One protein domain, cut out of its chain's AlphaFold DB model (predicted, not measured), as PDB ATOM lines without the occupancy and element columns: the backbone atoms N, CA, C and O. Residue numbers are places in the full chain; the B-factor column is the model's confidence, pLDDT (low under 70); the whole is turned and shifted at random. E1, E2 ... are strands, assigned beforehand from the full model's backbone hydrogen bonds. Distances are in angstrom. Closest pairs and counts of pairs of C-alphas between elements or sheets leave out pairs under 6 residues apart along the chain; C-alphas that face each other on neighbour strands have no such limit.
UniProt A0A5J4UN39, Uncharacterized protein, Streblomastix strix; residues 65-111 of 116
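What this domain is: This is residues 65 to 111 of the 116 residues of an uncharacterized protein of Streblomastix strix (UniProt A0A5J4UN39). With little regular structure, this is a small three-strand sheet, E2, E3 and E5, with the short pair E1 and E4 off one face toward its E2 edge, and loops 85 to 93 and 97 to 106 reaching to opposite ends of the long axis. The 47 printed residues hold no named helix and five strands, E1 to E5, 18 residues, all strand. The mixed sheet's order is E2, E3, E5; the whole is only just compact, close to loose, radius of gyration of the C-alphas 11.0 A, elongated, spanning 34 by 17 by 15 A.

How they stand to each other: E3, residues 81 to 84, forms an antiparallel hairpin with E2, residues 75 to 78: N 76 and O 83 are 2.9 A apart. E5, residues 107 to 110, is parallel to E3: N 82 and O 107, 2.8 A. E1, residues 66 to 68, is antiparallel to E4, residues 94 to 96: N 66 and O 96, 2.8 A. The closest C-alphas of E1 and E2, those of Phe 67 and Ser 77, are 6.7 A apart. E2 and E4 are apart.

Where its parts are: E1, 6.5 A long, begins at C-alpha 66 (42.591, 27.750, 138.047). E2 measures 10.1 A, E3 9.7 A, E4 7.2 A. E5, 10.2 A, ends at C-alpha 110 (34.397, 19.599, 123.449).

The domain as a whole: The C-alphas farthest apart, of Leu 88 and Glu 101, are 33.8 A apart. The printed part has no cut and no long link. Residue 87 has pLDDT under 70.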
ATOM      1  N   PRO A  65      46.630  27.910 135.382       93.62
ATOM      2  CA  PRO A  65      45.296  28.481 135.467       93.62
ATOM      3  C   PRO A  65      44.415  27.646 136.397       93.62
ATOM      4  O   PRO A  65      44.346  26.424 136.271       93.62
ATOM      5  N   ALA A  66      43.693  28.315 137.287       93.88
ATOM      6  CA  ALA A  66      42.591  27.750 138.047       93.88
ATOM      7  C   ALA A  66      41.275  28.201 137.406       93.88
ATOM      8  O   ALA A  66      40.888  29.365 137.514       93.88
ATOM      9  N   PHE A  67      40.594  27.297 136.701       94.38
ATOM     10  CA  PHE A  67      39.323  27.620 136.055       94.38
ATOM     11  C   PHE A  67      38.236  27.945 137.084       94.38
ATOM     12  O   PHE A  67      38.034  27.217 138.055       94.38
ATOM     13  N   ILE A  68      37.503  29.025 136.836       93.62
ATOM     14  CA  ILE A  68      36.381  29.480 137.653       93.62
ATOM     15  C   ILE A  68      35.098  28.971 136.997       93.62
ATOM     16  O   ILE A  68      34.618  29.542 136.017       93.62
ATOM     17  N   ILE A  69      34.545  27.893 137.550       91.06
ATOM     18  CA  ILE A  69      33.315  27.254 137.070       91.06
ATOM     19  C   ILE A  69      32.178  27.658 138.007       91.06
ATOM     20  O   ILE A  69      32.212  27.336 139.193       91.06
ATOM     21  N   LYS A  70      31.192  28.400 137.492       88.94
ATOM     22  CA  LYS A  70      30.054  28.886 138.293       88.94
ATOM     23  C   LYS A  70      28.904  27.890 138.320       88.94
ATOM     24  O   LYS A  70      28.236  27.756 139.339       88.94
ATOM     25  N   GLU A  71      28.684  27.206 137.204       86.44
ATOM     26  CA  GLU A  71      27.610  26.231 137.038       86.44
ATOM     27  C   GLU A  71      28.185  24.935 136.475       86.44
ATOM     28  O   GLU A  71      28.992  24.961 135.545       86.44
ATOM     29  N   ALA A  72      27.747  23.796 137.014       84.12
ATOM     30  CA  ALA A  72      28.226  22.484 136.580       84.12
ATOM     31  C   ALA A  72      27.935  22.205 135.093       84.12
ATOM     32  O   ALA A  72      28.685  21.481 134.454       84.12
ATOM     33  N   SER A  73      26.896  22.827 134.524       84.56
ATOM     34  CA  SER A  73      26.557  22.760 133.095       84.56
ATOM     35  C   SER A  73      27.651  23.315 132.176       84.56
ATOM     36  O   SER A  73      27.752  22.897 131.025       84.56
ATOM     37  N   GLN A  74      28.486  24.246 132.654       86.38
ATOM     38  CA  GLN A  74      29.519  24.878 131.827       86.38
ATOM     39  C   GLN A  74      30.621  23.888 131.446       86.38
ATOM     40  O   GLN A  74      31.122  23.918 130.317       86.38
ATOM     41  N   GLY A  75      31.005  23.027 132.388       88.94
ATOM     42  CA  GLY A  75      32.085  22.077 132.207       88.94
ATOM     43  C   GLY A  75      32.722  21.605 133.506       88.94
ATOM     44  O   GLY A  75      32.326  21.987 134.606       88.94
ATOM     45  N   ILE A  76      33.764  20.795 133.350       91.00
ATOM     46  CA  ILE A  76      34.636  20.326 134.429       91.00
ATOM     47  C   ILE A  76      36.086  20.705 134.138       91.00
ATOM     48  O   ILE A  76      36.477  20.947 132.995       91.00
ATOM     49  N   SER A  77      36.895  20.761 135.191       91.75
ATOM     50  CA  SER A  77      38.312  21.105 135.111       91.75
ATOM     51  C   SER A  77      39.176  19.928 135.550       91.75
ATOM     52  O   SER A  77      39.051  19.446 136.675       91.75
ATOM     53  N   GLU A  78      40.126  19.542 134.705       91.44
ATOM     54  CA  GLU A  78      41.176  18.570 135.000       91.44
ATOM     55  C   GLU A  78      42.555  19.227 134.848       91.44
ATOM     56  O   GLU A  78      43.121  19.304 133.756       91.44
ATOM     57  N   LYS A  79      43.140  19.706 135.953       87.75
ATOM     58  CA  LYS A  79      44.398  20.483 135.939       87.75
ATOM     59  C   LYS A  79      44.287  21.702 135.004       87.75
ATOM     60  O   LYS A  79      43.505  22.600 135.275       87.75
ATOM     61  N   ASN A  80      45.033  21.710 133.896       92.38
ATOM     62  CA  ASN A  80      45.039  22.774 132.886       92.38
ATOM     63  C   ASN A  80      44.131  22.436 131.694       92.38
ATOM     64  O   ASN A  80      44.346  22.934 130.592       92.38
ATOM     65  N   LYS A  81      43.167  21.538 131.877       94.44
ATOM     66  CA  LYS A  81      42.206  21.144 130.855       94.44
ATOM     67  C   LYS A  81      40.809  21.515 131.313       94.44
ATOM     68  O   LYS A  81      40.408  21.152 132.414       94.44
ATOM     69  N   PHE A  82      40.080  22.215 130.461       93.19
ATOM     70  CA  PHE A  82      38.659  22.465 130.628       93.19
ATOM     71  C   PHE A  82      37.885  21.561 129.671       93.19
ATOM     72  O   PHE A  82      38.184  21.519 128.479       93.19
ATOM     73  N   ILE A  83      36.899  20.837 130.184       91.94
ATOM     74  CA  ILE A  83      36.045  19.948 129.397       91.94
ATOM     75  C   ILE A  83      34.651  20.562 129.385       91.94
ATOM     76  O   ILE A  83      34.001  20.651 130.427       91.94
ATOM     77  N   HIS A  84      34.210  21.016 128.216       89.44
ATOM     78  CA  HIS A  84      32.890  21.600 128.030       89.44
ATOM     79  C   HIS A  84      31.819  20.505 128.021       89.44
ATOM     80  O   HIS A  84      31.945  19.526 127.284       89.44
ATOM     81  N   GLN A  85      30.779  20.675 128.839       84.31
ATOM     82  CA  GLN A  85      29.726  19.667 129.011       84.31
ATOM     83  C   GLN A  85      28.436  19.978 128.248       84.31
ATOM     84  O   GLN A  85      27.731  19.047 127.850       84.31
ATOM     85  N   ASP A  86      28.128  21.254 128.016       78.50
ATOM     86  CA  ASP A  86      26.952  21.627 127.237       78.50
ATOM     87  C   ASP A  86      27.162  21.297 125.748       78.50
ATOM     88  O   ASP A  86      28.250  21.448 125.200       78.50
ATOM     89  N   MET A  87      26.131  20.775 125.090       69.75
ATOM     90  CA  MET A  87      26.207  20.366 123.685       69.75
ATOM     91  C   MET A  87      25.968  21.543 122.730       69.75
ATOM     92  O   MET A  87      26.410  21.511 121.583       69.75
ATOM     93  N   LEU A  88      25.219  22.560 123.168       71.69
ATOM     94  CA  LEU A  88      24.670  23.587 122.276       71.69
ATOM     95  C   LEU A  88      24.813  25.007 122.817       71.69
ATOM     96  O   LEU A  88      24.741  25.954 122.030       71.69
ATOM     97  N   ASN A  89      25.018  25.184 124.125       80.75
ATOM     98  CA  ASN A  89      25.130  26.521 124.692       80.75
ATOM     99  C   ASN A  89      26.580  27.014 124.722       80.75
ATOM    100  O   ASN A  89      27.461  26.336 125.254       80.75
ATOM    101  N   PRO A  90      26.845  28.238 124.229       82.38
ATOM    102  CA  PRO A  90      28.149  28.853 124.405       82.38
ATOM    103  C   PRO A  90      28.428  29.065 125.897       82.38
ATOM    104  O   PRO A  90      27.571  29.535 126.645       82.38
ATOM    105  N   CYS A  91      29.658  28.783 126.324       84.69
ATOM    106  CA  CYS A  91      30.127  29.100 127.669       84.69
ATOM    107  C   CYS A  91      31.281  30.108 127.625       84.69
ATOM    108  O   CYS A  91      32.027  30.201 126.651       84.69
ATOM    109  N   THR A  92      31.425  30.888 128.696       89.19
ATOM    110  CA  THR A  92      32.593  31.747 128.914       89.19
ATOM    111  C   THR A  92      33.470  31.109 129.977       89.19
ATOM    112  O   THR A  92      33.004  30.856 131.086       89.19
ATOM    113  N   ILE A  93      34.737  30.873 129.643       90.19
ATOM    114  CA  ILE A  93      35.729  30.328 130.569       90.19
ATOM    115  C   ILE A  93      36.447  31.499 131.238       90.19
ATOM    116  O   ILE A  93      37.111  32.292 130.572       90.19
ATOM    117  N   ALA A  94      36.323  31.594 132.558       93.50
ATOM    118  CA  ALA A  94      37.149  32.466 133.383       93.50
ATOM    119  C   ALA A  94      38.186  31.619 134.136       93.50
ATOM    120  O   ALA A  94      37.923  30.460 134.457       93.50
ATOM    121  N   PHE A  95      39.358  32.181 134.423       94.12
ATOM    122  CA  PHE A  95      40.375  31.537 135.252       94.12
ATOM    123  C   PHE A  95      41.139  32.570 136.085       94.12
ATOM    124  O   PHE A  95      41.182  33.750 135.732       94.12
ATOM    125  N   ASP A  96      41.732  32.106 137.179       93.19
ATOM    126  CA  ASP A  96      42.621  32.860 138.066       93.19
ATOM    127  C   ASP A  96      44.040  32.246 138.013       93.19
ATOM    128  O   ASP A  96      44.150  31.024 137.868       93.19
ATOM    129  N   PRO A  97      45.137  33.024 138.085       91.94
ATOM    130  CA  PRO A  97      45.201  34.482 138.180       91.94
ATOM    131  C   PRO A  97      44.971  35.204 136.845       91.94
ATOM    132  O   PRO A  97      45.140  34.637 135.763       91.94
ATOM    133  N   VAL A  98      44.660  36.503 136.926       91.81
ATOM    134  CA  VAL A  98      44.701  37.410 135.768       91.81
ATOM    135  C   VAL A  98      46.118  37.445 135.197       91.81
ATOM    136  O   VAL A  98      47.087  37.730 135.905       91.81
ATOM    137  N   VAL A  99      46.235  37.209 133.892       90.69
ATOM    138  CA  VAL A  99      47.524  37.229 133.193       90.69
ATOM    139  C   VAL A  99      47.965  38.671 132.967       90.69
ATOM    140  O   VAL A  99      47.589  39.306 131.985       90.69
ATOM    141  N   SER A 100      48.756  39.194 133.898       90.31
ATOM    142  CA  SER A 100      49.452  40.481 133.755       90.31
ATOM    143  C   SER A 100      50.887  40.304 133.248       90.31
ATOM    144  O   SER A 100      51.376  41.123 132.474       90.31
ATOM    145  N   GLU A 101      51.533  39.198 133.626       86.00
ATOM    146  CA  GLU A 101      52.861  38.771 133.182       86.00
ATOM    147  C   GLU A 101      52.887  37.246 133.003       86.00
ATOM    148  O   GLU A 101      52.012  36.556 133.513       86.00
ATOM    149  N   GLY A 102      53.880  36.704 132.292       88.75
ATOM    150  CA  GLY A 102      54.045  35.255 132.118       88.75
ATOM    151  C   GLY A 102      53.239  34.649 130.964       88.75
ATOM    152  O   GLY A 102      52.855  35.330 130.013       88.75
ATOM    153  N   ILE A 103      53.068  33.328 131.008       91.31
ATOM    154  CA  ILE A 103      52.436  32.511 129.971       91.31
ATOM    155  C   ILE A 103      51.535  31.475 130.645       91.31
ATOM    156  O   ILE A 103      51.993  30.649 131.435       91.31
ATOM    157  N   VAL A 104      50.257  31.480 130.268       92.88
ATOM    158  CA  VAL A 104      49.297  30.433 130.627       92.88
ATOM    159  C   VAL A 104      49.142  29.480 129.448       92.88
ATOM    160  O   VAL A 104      48.975  29.908 128.307       92.88
ATOM    161  N   ARG A 105      49.149  28.175 129.729       93.12
ATOM    162  CA  ARG A 105      48.793  27.139 128.757       93.12
ATOM    163  C   ARG A 105      47.683  26.270 129.323       93.12
ATOM    164  O   ARG A 105      47.861  25.661 130.381       93.12
ATOM    165  N   PHE A 106      46.594  26.169 128.573       94.31
ATOM    166  CA  PHE A 106      45.492  25.272 128.867       94.31
ATOM    167  C   PHE A 106      44.929  24.615 127.606       94.31
ATOM    168  O   PHE A 106      45.226  25.029 126.486       94.31
ATOM    169  N   GLU A 107      44.153  23.562 127.813       94.75
ATOM    170  CA  GLU A 107      43.466  22.785 126.788       94.75
ATOM    171  C   GLU A 107      41.952  22.910 126.987       94.75
ATOM    172  O   GLU A 107      41.485  22.964 128.125       94.75
ATOM    173  N   VAL A 108      41.195  22.953 125.891       91.38
ATOM    174  CA  VAL A 108      39.729  22.927 125.915       91.38
ATOM    175  C   VAL A 108      39.258  21.740 125.088       91.38
ATOM    176  O   VAL A 108      39.635  21.622 123.922       91.38
ATOM    177  N   VAL A 109      38.451  20.871 125.691       90.94
ATOM    178  CA  VAL A 109      37.869  19.689 125.045       90.94
ATOM    179  C   VAL A 109      36.362  19.876 124.924       90.94
ATOM    180  O   VAL A 109      35.700  20.244 125.893       90.94
ATOM    181  N   PHE A 110      35.828  19.604 123.736       86.00
ATOM    182  CA  PHE A 110      34.397  19.599 123.449       86.00
ATOM    183  C   PHE A 110      33.974  18.147 123.221       86.00
ATOM    184  O   PHE A 110      34.249  17.593 122.161       86.00
ATOM    185  N   GLU A 111      33.374  17.506 124.224       75.88
ATOM    186  CA  GLU A 111      32.961  16.095 124.109       75.88
ATOM    187  C   GLU A 111      31.624  15.949 123.376       75.88
ATOM    188  O   GLU A 111      31.442  15.042 122.569       75.88
TER     189      GLU A 111